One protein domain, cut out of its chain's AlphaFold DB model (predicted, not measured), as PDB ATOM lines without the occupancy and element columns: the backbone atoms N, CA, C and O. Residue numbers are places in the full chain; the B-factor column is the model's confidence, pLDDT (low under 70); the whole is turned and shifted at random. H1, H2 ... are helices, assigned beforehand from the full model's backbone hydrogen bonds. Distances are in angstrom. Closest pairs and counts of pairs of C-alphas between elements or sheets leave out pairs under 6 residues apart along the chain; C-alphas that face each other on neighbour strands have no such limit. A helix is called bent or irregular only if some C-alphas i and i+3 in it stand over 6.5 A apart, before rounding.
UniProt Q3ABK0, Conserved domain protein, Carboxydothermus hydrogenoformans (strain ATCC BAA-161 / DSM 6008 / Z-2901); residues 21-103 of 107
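Overview. This is residues 21 to 103 of the 107 residues of the protein "Conserved domain protein" of Carboxydothermus hydrogenoformans (strain ATCC BAA-161 / DSM 6008 / Z-2901) (UniProt Q3ABK0). A long helix, H4, bends sharply into two arms, H4a and H4b, and reaches away from a helical hairpin of H1 and H2. Short H3 sits at the turn between H2 and H4, and residues 84 to 90 and 92 to 103 stick out, making much of the length. The printed part has 83 residues with four named helices, H1 to H4 in chain order, and no named strand: all helix. It is only just extended, close to loose, with a radius of gyration of the C-alphas of 17.8 A, and flat, spanning 53 by 34 by 18 A.

Arrangement. H4, residues 72 to 101, was assigned as one helix by its hydrogen bonds but is bent, C-alphas 86 and 89 being 7.7 A apart. Its arms H4a, residues 72 to 86, and H4b, residues 89 to 101, stand about perpendicular at 76 degrees. H4a is near H2, residues 37 to 58, with 7 pairs of C-alphas within 10 A and no pair within 8 A. H1, residues 21 to 35, and H2 form a hairpin and touch, with residues 39 to 45 of H2 alone, at a shallow tilt of 20 degrees, opposite ways; their closest C-alphas, Thr 32 and Asn 41, are 6.5 A apart. H2, with residues 52 to 56 alone, only just touches H3, residues 64 to 69, with 3 pairs of C-alphas within 8 A, the closest Gln 52 and Leu 67 at 6.7 A. H1 and H3 are close but not clearly touching; their closest C-alphas, Lys 21 and Asp 68, are 4.8 A apart. H4b is apart from H1, H2 and H3. In H3 and H4a every O i to N i+4 pair is within hydrogen-bond range; in H1 9 of 11 are, in H2 14 of 18 and in H4b 7 of 9.

Along the chain. H4a is 21.1 A long and H4b 18.9 A, ending at C-alpha 101 (-47.525, 14.130, -49.738). H2 is 31.5 A long and irregular, C-alphas 39 and 42 being 8.3 A apart. H1, 20.8 A long, begins at C-alpha 21 (-25.922, 3.389, -11.300) and is only just irregular, C-alphas 25 and 28 being 6.7 A apart. H3 is 8.7 A long.

Size, cuts and confidence. The two C-alphas farthest apart, of Glu 33 and Gln 103, are 53.0 A apart. The printed part has no cut, and its three links are tight. Residues 35 to 44 and 89 to 103 have pLDDT under 70.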
ATOM      1  N   LYS A  21     -26.624   4.280 -12.230       88.38
ATOM      2  CA  LYS A  21     -25.922   3.389 -11.300       88.38
ATOM      3  C   LYS A  21     -26.871   2.523 -10.466       88.38
ATOM      4  O   LYS A  21     -26.699   1.311 -10.395       88.38
ATOM      5  N   GLU A  22     -27.910   3.122  -9.887       85.81
ATOM      6  CA  GLU A  22     -28.903   2.403  -9.076       85.81
ATOM      7  C   GLU A  22     -29.693   1.388  -9.918       85.81
ATOM      8  O   GLU A  22     -30.024   0.299  -9.446       85.81
ATOM      9  N   ILE A  23     -29.968   1.717 -11.183       84.44
ATOM     10  CA  ILE A  23     -30.620   0.800 -12.124       84.44
ATOM     11  C   ILE A  23     -29.729  -0.419 -12.383       84.44
ATOM     12  O   ILE A  23     -30.206  -1.549 -12.264       84.44
ATOM     13  N   LYS A  24     -28.441  -0.203 -12.673       80.62
ATOM     14  CA  LYS A  24     -27.473  -1.286 -12.897       80.62
ATOM     15  C   LYS A  24     -27.314  -2.182 -11.668       80.62
ATOM     16  O   LYS A  24     -27.382  -3.399 -11.779       80.62
ATOM     17  N   GLU A  25     -27.118  -1.579 -10.498       86.88
ATOM     18  CA  GLU A  25     -26.766  -2.308  -9.277       86.88
ATOM     19  C   GLU A  25     -27.973  -2.961  -8.593       86.88
ATOM     20  O   GLU A  25     -27.829  -4.010  -7.972       86.88
ATOM     21  N   THR A  26     -29.160  -2.352  -8.678       82.69
ATOM     22  CA  THR A  26     -30.333  -2.787  -7.898       82.69
ATOM     23  C   THR A  26     -31.463  -3.307  -8.777       82.69
ATOM     24  O   THR A  26     -32.061  -4.336  -8.473       82.69
ATOM     25  N   VAL A  27     -31.781  -2.621  -9.876       81.00
ATOM     26  CA  VAL A  27     -32.974  -2.949 -10.673       81.00
ATOM     27  C   VAL A  27     -32.741  -4.163 -11.565       81.00
ATOM     28  O   VAL A  27     -33.594  -5.050 -11.592       81.00
ATOM     29  N   ILE A  28     -31.601  -4.234 -12.260       78.00
ATOM     30  CA  ILE A  28     -31.280  -5.370 -13.139       78.00
ATOM     31  C   ILE A  28     -31.296  -6.698 -12.357       78.00
ATOM     32  O   ILE A  28     -32.029  -7.599 -12.775       78.00
ATOM     33  N   PRO A  29     -30.627  -6.829 -11.190       80.31
ATOM     34  CA  PRO A  29     -30.665  -8.072 -10.419       80.31
ATOM     35  C   PRO A  29     -32.073  -8.466  -9.960       80.31
ATOM     36  O   PRO A  29     -32.459  -9.624 -10.105       80.31
ATOM     37  N   LEU A  30     -32.863  -7.508  -9.460       80.00
ATOM     38  CA  LEU A  30     -34.212  -7.774  -8.943       80.00
ATOM     39  C   LEU A  30     -35.190  -8.207 -10.040       80.00
ATOM     40  O   LEU A  30     -36.013  -9.094  -9.822       80.00
ATOM     41  N   ILE A  31     -35.125  -7.589 -11.223       72.81
ATOM     42  CA  ILE A  31     -35.983  -7.986 -12.347       72.81
ATOM     43  C   ILE A  31     -35.585  -9.378 -12.845       72.81
ATOM     44  O   ILE A  31     -36.457 -10.191 -13.147       72.81
ATOM     45  N   THR A  32     -34.289  -9.673 -12.891       71.00
ATOM     46  CA  THR A  32     -33.774 -10.986 -13.286       71.00
ATOM     47  C   THR A  32     -34.200 -12.088 -12.324       71.00
ATOM     48  O   THR A  32     -34.628 -13.150 -12.775       71.00
ATOM     49  N   GLU A  33     -34.161 -11.828 -11.017       76.75
ATOM     50  CA  GLU A  33     -34.686 -12.746 -10.003       76.75
ATOM     51  C   GLU A  33     -36.202 -12.965 -10.169       76.75
ATOM     52  O   GLU A  33     -36.680 -14.096 -10.083       76.75
ATOM     53  N   ALA A  34     -36.962 -11.902 -10.451       72.38
ATOM     54  CA  ALA A  34     -38.422 -11.953 -10.515       72.38
ATOM     55  C   ALA A  34     -38.999 -12.539 -11.822       72.38
ATOM     56  O   ALA A  34     -40.058 -13.166 -11.786       72.38
ATOM     57  N   PHE A  35     -38.350 -12.323 -12.971       65.56
ATOM     58  CA  PHE A  35     -38.899 -12.649 -14.300       65.56
ATOM     59  C   PHE A  35     -38.045 -13.634 -15.120       65.56
ATOM     60  O   PHE A  35     -38.471 -14.060 -16.196       65.56
ATOM     61  N   GLY A  36     -36.878 -14.041 -14.608       60.06
ATOM     62  CA  GLY A  36     -35.951 -14.948 -15.284       60.06
ATOM     63  C   GLY A  36     -35.170 -14.297 -16.434       60.06
ATOM     64  O   GLY A  36     -35.487 -13.209 -16.913       60.06
ATOM     65  N   GLU A  37     -34.132 -14.984 -16.921       60.25
ATOM     66  CA  GLU A  37     -33.158 -14.434 -17.886       60.25
ATOM     67  C   GLU A  37     -33.744 -14.048 -19.259       60.25
ATOM     68  O   GLU A  37     -33.121 -13.290 -20.002       60.25
ATOM     69  N   ASN A  38     -34.939 -14.542 -19.602       57.44
ATOM     70  CA  ASN A  38     -35.522 -14.424 -20.943       57.44
ATOM     71  C   ASN A  38     -36.090 -13.036 -21.280       57.44
ATOM     72  O   ASN A  38     -36.317 -12.763 -22.458       57.44
ATOM     73  N   ILE A  39     -36.359 -12.180 -20.288       54.25
ATOM     74  CA  ILE A  39     -37.066 -10.908 -20.522       54.25
ATOM     75  C   ILE A  39     -36.126  -9.693 -20.479       54.25
ATOM     76  O   ILE A  39     -36.401  -8.704 -21.153       54.25
ATOM     77  N   THR A  40     -35.009  -9.744 -19.746       52.44
ATOM     78  CA  THR A  40     -34.359  -8.486 -19.323       52.44
ATOM     79  C   THR A  40     -32.840  -8.459 -19.250       52.44
ATOM     80  O   THR A  40     -32.290  -7.367 -19.367       52.44
ATOM     81  N   ASN A  41     -32.140  -9.590 -19.122       58.41
ATOM     82  CA  ASN A  41     -30.696  -9.547 -18.861       58.41
ATOM     83  C   ASN A  41     -29.883  -9.034 -20.053       58.41
ATOM     84  O   ASN A  41     -29.217  -8.022 -19.931       58.41
ATOM     85  N   LYS A  42     -29.967  -9.652 -21.236       57.56
ATOM     86  CA  LYS A  42     -29.123  -9.194 -22.358       57.56
ATOM     87  C   LYS A  42     -29.479  -7.796 -22.841       57.56
ATOM     88  O   LYS A  42     -28.601  -6.991 -23.097       57.56
ATOM     89  N   GLN A  43     -30.769  -7.495 -22.962       67.25
ATOM     90  CA  GLN A  43     -31.175  -6.243 -23.589       67.25
ATOM     91  C   GLN A  43     -30.881  -5.035 -22.706       67.25
ATOM     92  O   GLN A  43     -30.371  -4.058 -23.228       67.25
ATOM     93  N   LEU A  44     -31.162  -5.074 -21.400       67.12
ATOM     94  CA  LEU A  44     -30.912  -3.912 -20.535       67.12
ATOM     95  C   LEU A  44     -29.436  -3.779 -20.152       67.12
ATOM     96  O   LEU A  44     -28.923  -2.658 -20.128       67.12
ATOM     97  N   ASP A  45     -28.760  -4.901 -19.905       71.56
ATOM     98  CA  ASP A  45     -27.351  -4.921 -19.501       71.56
ATOM     99  C   ASP A  45     -26.412  -4.560 -20.666       71.56
ATOM    100  O   ASP A  45     -25.353  -3.990 -20.440       71.56
ATOM    101  N   GLU A  46     -26.819  -4.780 -21.925       79.06
ATOM    102  CA  GLU A  46     -26.100  -4.283 -23.111       79.06
ATOM    103  C   GLU A  46     -26.541  -2.863 -23.519       79.06
ATOM    104  O   GLU A  46     -25.719  -2.061 -23.966       79.06
ATOM    105  N   LEU A  47     -27.825  -2.512 -23.346       81.06
ATOM    106  CA  LEU A  47     -28.367  -1.210 -23.760       81.06
ATOM    107  C   LEU A  47     -27.791  -0.053 -22.946       81.06
ATOM    108  O   LEU A  47     -27.499   0.989 -23.529       81.06
ATOM    109  N   ILE A  48     -27.644  -0.200 -21.623       83.00
ATOM    110  CA  ILE A  48     -27.135   0.897 -20.785       83.00
ATOM    111  C   ILE A  48     -25.671   1.229 -21.132       83.00
ATOM    112  O   ILE A  48     -25.405   2.398 -21.417       83.00
ATOM    113  N   PRO A  49     -24.728   0.266 -21.183       85.50
ATOM    114  CA  PRO A  49     -23.362   0.538 -21.631       85.50
ATOM    115  C   PRO A  49     -23.302   1.094 -23.054       85.50
ATOM    116  O   PRO A  49     -22.574   2.051 -23.298       85.50
ATOM    117  N   PHE A  50     -24.110   0.558 -23.978       86.81
ATOM    118  CA  PHE A  50     -24.184   1.073 -25.345       86.81
ATOM    119  C   PHE A  50     -24.657   2.533 -25.385       86.81
ATOM    120  O   PHE A  50     -24.071   3.357 -26.088       86.81
ATOM    121  N   LEU A  51     -25.696   2.885 -24.623       86.25
ATOM    122  CA  LEU A  51     -26.167   4.266 -24.497       86.25
ATOM    123  C   LEU A  51     -25.069   5.172 -23.944       86.25
ATOM    124  O   LEU A  51     -24.807   6.220 -24.529       86.25
ATOM    125  N   GLN A  52     -24.403   4.766 -22.863       87.06
ATOM    126  CA  GLN A  52     -23.353   5.572 -22.241       87.06
ATOM    127  C   GLN A  52     -22.169   5.794 -23.182       87.06
ATOM    128  O   GLN A  52     -21.740   6.929 -23.359       87.06
ATOM    129  N   GLU A  53     -21.701   4.749 -23.866       92.06
ATOM    130  CA  GLU A  53     -20.603   4.862 -24.827       92.06
ATOM    131  C   GLU A  53     -20.935   5.847 -25.961       92.06
ATOM    132  O   GLU A  53     -20.110   6.683 -26.330       92.06
ATOM    133  N   ASN A  54     -22.148   5.778 -26.517       90.19
ATOM    134  CA  ASN A  54     -22.557   6.690 -27.585       90.19
ATOM    135  C   ASN A  54     -22.770   8.124 -27.084       90.19
ATOM    136  O   ASN A  54     -22.447   9.065 -27.807       90.19
ATOM    137  N   LEU A  55     -23.260   8.305 -25.855       90.75
ATOM    138  CA  LEU A  55     -23.389   9.630 -25.247       90.75
ATOM    139  C   LEU A  55     -22.020  10.268 -25.010       90.75
ATOM    140  O   LEU A  55     -21.848  11.420 -25.381       90.75
ATOM    141  N   LEU A  56     -21.027   9.526 -24.513       93.12
ATOM    142  CA  LEU A  56     -19.658  10.041 -24.363       93.12
ATOM    143  C   LEU A  56     -19.019  10.406 -25.712       93.12
ATOM    144  O   LEU A  56     -18.242  11.353 -25.800       93.12
ATOM    145  N   LYS A  57     -19.353   9.683 -26.791       92.56
ATOM    146  CA  LYS A  57     -18.902  10.030 -28.152       92.56
ATOM    147  C   LYS A  57     -19.559  11.305 -28.686       92.56
ATOM    148  O   LYS A  57     -18.916  12.043 -29.427       92.56
ATOM    149  N   LEU A  58     -20.833  11.534 -28.364       89.19
ATOM    150  CA  LEU A  58     -21.588  12.714 -28.803       89.19
ATOM    151  C   LEU A  58     -21.302  13.955 -27.946       89.19
ATOM    152  O   LEU A  58     -21.320  15.063 -28.475       89.19
ATOM    153  N   PHE A  59     -21.023  13.753 -26.659       93.19
ATOM    154  CA  PHE A  59     -20.813  14.782 -25.642       93.19
ATOM    155  C   PHE A  59     -19.521  14.470 -24.862       93.19
ATOM    156  O   PHE A  59     -19.582  13.968 -23.737       93.19
ATOM    157  N   PRO A  60     -18.338  14.700 -25.464       92.00
ATOM    158  CA  PRO A  60     -17.042  14.346 -24.873       92.00
ATOM    159  C   PRO A  60     -16.704  15.115 -23.585       92.00
ATOM    160  O   PRO A  60     -15.739  14.777 -22.905       92.00
ATOM    161  N   GLU A  61     -17.460  16.161 -23.259       92.31
ATOM    162  CA  GLU A  61     -17.380  16.894 -21.997       92.31
ATOM    163  C   GLU A  61     -17.955  16.129 -20.796       92.31
ATOM    164  O   GLU A  61     -17.657  16.491 -19.659       92.31
ATOM    165  N   LEU A  62     -18.770  15.097 -21.036       94.19
ATOM    166  CA  LEU A  62     -19.300  14.230 -19.990       94.19
ATOM    167  C   LEU A  62     -18.303  13.122 -19.663       94.19
ATOM    168  O   LEU A  62     -17.606  12.599 -20.533       94.19
ATOM    169  N   THR A  63     -18.273  12.720 -18.399       93.19
ATOM    170  CA  THR A  63     -17.540  11.542 -17.946       93.19
ATOM    171  C   THR A  63     -18.483  10.363 -17.724       93.19
ATOM    172  O   THR A  63     -19.701  10.506 -17.604       93.19
ATOM    173  N   GLN A  64     -17.910   9.162 -17.641       89.81
ATOM    174  CA  GLN A  64     -18.661   7.966 -17.261       89.81
ATOM    175  C   GLN A  64     -19.334   8.136 -15.885       89.81
ATOM    176  O   GLN A  64     -20.463   7.688 -15.700       89.81
ATOM    177  N   GLU A  65     -18.669   8.828 -14.953       91.50
ATOM    178  CA  GLU A  65     -19.194   9.116 -13.614       91.50
ATOM    179  C   GLU A  65     -20.411  10.050 -13.673       91.50
ATOM    180  O   GLU A  65     -21.423   9.768 -13.032       91.50
ATOM    181  N   ASP A  66     -20.369  11.086 -14.519       90.75
ATOM    182  CA  ASP A  66     -21.517  11.977 -14.740       90.75
ATOM    183  C   ASP A  66     -22.739  11.203 -15.252       90.75
ATOM    184  O   ASP A  66     -23.863  11.441 -14.810       90.75
ATOM    185  N   LEU A  67     -22.527  10.244 -16.162       90.81
ATOM    186  CA  LEU A  67     -23.602   9.411 -16.703       90.81
ATOM    187  C   LEU A  67     -24.123   8.388 -15.692       90.81
ATOM    188  O   LEU A  67     -25.313   8.094 -15.695       90.81
ATOM    189  N   ASP A  68     -23.268   7.823 -14.843       90.00
ATOM    190  CA  ASP A  68     -23.688   6.870 -13.812       90.00
ATOM    191  C   ASP A  68     -24.506   7.558 -12.701       90.00
ATOM    192  O   ASP A  68     -25.477   6.982 -12.196       90.00
ATOM    193  N   GLU A  69     -24.178   8.811 -12.375       91.94
ATOM    194  CA  GLU A  69     -24.905   9.630 -11.400       91.94
ATOM    195  C   GLU A  69     -26.140  10.347 -11.981       91.94
ATOM    196  O   GLU A  69     -26.952  10.894 -11.221       91.94
ATOM    197  N   ALA A  70     -26.318  10.322 -13.304       90.00
ATOM    198  CA  ALA A  70     -27.459  10.921 -13.982       90.00
ATOM    199  C   ALA A  70     -28.745  10.092 -13.837       90.00
ATOM    200  O   ALA A  70     -28.754   8.856 -13.832       90.00
ATOM    201  N   TYR A  71     -29.873  10.800 -13.786       88.81
ATOM    202  CA  TYR A  71     -31.202  10.214 -13.950       88.81
ATOM    203  C   TYR A  71     -31.522  10.005 -15.432       88.81
ATOM    204  O   TYR A  71     -31.151  10.828 -16.271       88.81
ATOM    205  N   MET A  72     -32.306   8.973 -15.757       84.62
ATOM    206  CA  MET A  72     -32.730   8.721 -17.143       84.62
ATOM    207  C   MET A  72     -33.428   9.939 -17.774       84.62
ATOM    208  O   MET A  72     -33.190  10.245 -18.937       84.62
ATOM    209  N   SER A  73     -34.205  10.711 -17.004       86.62
ATOM    210  CA  SER A  73     -34.824  11.951 -17.486       86.62
ATOM    211  C   SER A  73     -33.818  13.002 -17.945       86.62
ATOM    212  O   SER A  73     -34.124  13.756 -18.856       86.62
ATOM    213  N   GLN A  74     -32.647  13.087 -17.304       88.19
ATOM    214  CA  GLN A  74     -31.607  14.048 -17.695       88.19
ATOM    215  C   GLN A  74     -30.941  13.622 -19.002       88.19
ATOM    216  O   GLN A  74     -30.613  14.464 -19.830       88.19
ATOM    217  N   ILE A  75     -30.790  12.311 -19.207       88.44
ATOM    218  CA  ILE A  75     -30.314  11.757 -20.475       88.44
ATOM    219  C   ILE A  75     -31.328  12.018 -21.594       88.44
ATOM    220  O   ILE A  75     -30.944  12.462 -22.671       88.44
ATOM    221  N   GLU A  76     -32.621  11.792 -21.341       84.00
ATOM    222  CA  GLU A  76     -33.684  12.129 -22.297       84.00
ATOM    223  C   GLU A  76     -33.669  13.621 -22.658       84.00
ATOM    224  O   GLU A  76     -33.729  13.960 -23.837       84.00
ATOM    225  N   GLU A  77     -33.534  14.503 -21.664       90.75
ATOM    226  CA  GLU A  77     -33.469  15.955 -21.861       90.75
ATOM    227  C   GLU A  77     -32.239  16.370 -22.683       90.75
ATOM    228  O   GLU A  77     -32.359  17.174 -23.607       90.75
ATOM    229  N   LEU A  78     -31.071  15.774 -22.415       89.19
ATOM    230  CA  LEU A  78     -29.851  15.995 -23.195       89.19
ATOM    231  C   LEU A  78     -30.033  15.582 -24.662       89.19
ATOM    232  O   LEU A  78     -29.670  16.327 -25.576       89.19
ATOM    233  N   VAL A  79     -30.615  14.404 -24.898       86.56
ATOM    234  CA  VAL A  79     -30.869  13.894 -26.252       86.56
ATOM    235  C   VAL A  79     -31.902  14.756 -26.976       86.56
ATOM    236  O   VAL A  79     -31.710  15.077 -28.149       86.56
ATOM    237  N   GLU A  80     -32.976  15.171 -26.302       85.38
ATOM    238  CA  GLU A  80     -33.987  16.067 -26.872       85.38
ATOM    239  C   GLU A  80     -33.384  17.428 -27.239       85.38
ATOM    240  O   GLU A  80     -33.577  17.896 -28.365       85.38
ATOM    241  N   ALA A  81     -32.572  18.015 -26.355       88.00
ATOM    242  CA  ALA A  81     -31.879  19.273 -26.611       88.00
ATOM    243  C   ALA A  81     -30.918  19.161 -27.804       88.00
ATOM    244  O   ALA A  81     -30.890  20.039 -28.668       88.00
ATOM    245  N   TRP A  82     -30.168  18.062 -27.908       87.69
ATOM    246  CA  TRP A  82     -29.294  17.805 -29.052       87.69
ATOM    247  C   TRP A  82     -30.070  17.639 -30.359       87.69
ATOM    248  O   TRP A  82     -29.675  18.206 -31.384       87.69
ATOM    249  N   LEU A  83     -31.191  16.910 -30.330       84.75
ATOM    250  CA  LEU A  83     -32.079  16.759 -31.480       84.75
ATOM    251  C   LEU A  83     -32.667  18.102 -31.910       84.75
ATOM    252  O   LEU A  83     -32.784  18.368 -33.105       84.75
ATOM    253  N   ASP A  84     -33.027  18.962 -30.967       85.75
ATOM    254  CA  ASP A  84     -33.526  20.291 -31.282       85.75
ATOM    255  C   ASP A  84     -32.417  21.171 -31.861       85.75
ATOM    256  O   ASP A  84     -32.556  21.666 -32.974       85.75
ATOM    257  N   VAL A  85     -31.263  21.301 -31.214       85.44
ATOM    258  CA  VAL A  85     -30.178  22.151 -31.733       85.44
ATOM    259  C   VAL A  85     -29.748  21.740 -33.150       85.44
ATOM    260  O   VAL A  85     -29.568  22.604 -34.009       85.44
ATOM    261  N   ASN A  86     -29.643  20.438 -33.428       83.00
ATOM    262  CA  ASN A  86     -29.096  19.945 -34.695       83.00
ATOM    263  C   ASN A  86     -30.163  19.642 -35.764       83.00
ATOM    264  O   ASN A  86     -29.879  19.733 -36.958       83.00
ATOM    265  N   PHE A  87     -31.401  19.316 -35.375       82.69
ATOM    266  CA  PHE A  87     -32.455  18.865 -36.298       82.69
ATOM    267  C   PHE A  87     -33.759  19.677 -36.219       82.69
ATOM    268  O   PHE A  87     -34.734  19.343 -36.903       82.69
ATOM    269  N   PHE A  88     -33.807  20.793 -35.485       70.75
ATOM    270  CA  PHE A  88     -34.980  21.681 -35.455       70.75
ATOM    271  C   PHE A  88     -35.372  22.214 -36.842       70.75
ATOM    272  O   PHE A  88     -36.560  22.306 -37.164       70.75
ATOM    273  N   GLY A  89     -34.393  22.497 -37.710       65.06
ATOM    274  CA  GLY A  89     -34.637  22.874 -39.109       65.06
ATOM    275  C   GLY A  89     -35.278  21.748 -39.928       65.06
ATOM    276  O   GLY A  89     -36.222  21.983 -40.679       65.06
ATOM    277  N   VAL A  90     -34.846  20.505 -39.713       64.94
ATOM    278  CA  VAL A  90     -35.408  19.316 -40.370       64.94
ATOM    279  C   VAL A  90     -36.854  19.079 -39.918       64.94
ATOM    280  O   VAL A  90     -37.723  18.858 -40.761       64.94
ATOM    281  N   LYS A  91     -37.167  19.244 -38.623       60.88
ATOM    282  CA  LYS A  91     -38.554  19.189 -38.108       60.88
ATOM    283  C   LYS A  91     -39.470  20.226 -38.782       60.88
ATOM    284  O   LYS A  91     -40.639  19.934 -39.043       60.88
ATOM    285  N   LYS A  92     -38.949  21.419 -39.100       65.50
ATOM    286  CA  LYS A  92     -39.685  22.478 -39.820       65.50
ATOM    287  C   LYS A  92     -39.862  22.205 -41.313       65.50
ATOM    288  O   LYS A  92     -40.821  22.712 -41.878       65.50
ATOM    289  N   ILE A  93     -38.980  21.425 -41.934       65.81
ATOM    290  CA  ILE A  93     -39.032  21.094 -43.368       65.81
ATOM    291  C   ILE A  93     -39.873  19.833 -43.626       65.81
ATOM    292  O   ILE A  93     -40.669  19.795 -44.564       65.81
ATOM    293  N   ILE A  94     -39.767  18.818 -42.763       64.69
ATOM    294  CA  ILE A  94     -40.502  17.551 -42.905       64.69
ATOM    295  C   ILE A  94     -42.011  17.746 -42.709       64.69
ATOM    296  O   ILE A  94     -42.797  17.165 -43.454       64.69
ATOM    297  N   LYS A  95     -42.446  18.578 -41.750       66.19
ATOM    298  CA  LYS A  95     -43.881  18.832 -41.508       66.19
ATOM    299  C   LYS A  95     -44.621  19.348 -42.760       66.19
ATOM    300  O   LYS A  95     -45.629  18.744 -43.124       66.19
ATOM    301  N   PRO A  96     -44.140  20.401 -43.450       68.88
ATOM    302  CA  PRO A  96     -44.698  20.834 -44.727       68.88
ATOM    303  C   PRO A  96     -44.652  19.741 -45.800       68.88
ATOM    304  O   PRO A  96     -45.665  19.488 -46.446       68.88
ATOM    305  N   LEU A  97     -43.527  19.040 -45.968       63.09
ATOM    306  CA  LEU A  97     -43.388  18.002 -47.000       63.09
ATOM    307  C   LEU A  97     -44.365  16.828 -46.812       63.09
ATOM    308  O   LEU A  97     -44.962  16.366 -47.783       63.09
ATOM    309  N   LEU A  98     -44.598  16.388 -45.571       64.75
ATOM    310  CA  LEU A  98     -45.604  15.366 -45.257       64.75
ATOM    311  C   LEU A  98     -47.030  15.859 -45.530       64.75
ATOM    312  O   LEU A  98     -47.860  15.086 -46.006       64.75
ATOM    313  N   SER A  99     -47.309  17.146 -45.291       67.69
ATOM    314  CA  SER A  99     -48.606  17.743 -45.628       67.69
ATOM    315  C   SER A  99     -48.847  17.829 -47.141       67.69
ATOM    316  O   SER A  99     -49.975  17.626 -47.586       67.69
ATOM    317  N   PHE A 100     -47.793  18.026 -47.942       64.12
ATOM    318  CA  PHE A 100     -47.882  17.966 -49.403       64.12
ATOM    319  C   PHE A 100     -48.064  16.528 -49.908       64.12
ATOM    320  O   PHE A 100     -48.895  16.296 -50.780       64.12
ATOM    321  N   SER A 101     -47.377  15.537 -49.330       61.22
ATOM    322  CA  SER A 101     -47.525  14.130 -49.738       61.22
ATOM    323  C   SER A 101     -48.922  13.557 -49.467       61.22
ATOM    324  O   SER A 101     -49.347  12.661 -50.191       61.22
ATOM    325  N   GLN A 102     -49.644  14.051 -48.455       58.03
ATOM    326  CA  GLN A 102     -51.022  13.625 -48.166       58.03
ATOM    327  C   GLN A 102     -52.075  14.301 -49.060       58.03
ATOM    328  O   GLN A 102     -53.224  13.865 -49.077       58.03
ATOM    329  N   GLN A 103     -51.703  15.340 -49.813       58.28
ATOM    330  CA  GLN A 103     -52.585  15.997 -50.784       58.28
ATOM    331  C   GLN A 103     -52.465  15.414 -52.204       58.28
ATOM    332  O   GLN A 103     -53.303  15.718 -53.048       58.28
TER     333      GLN A 103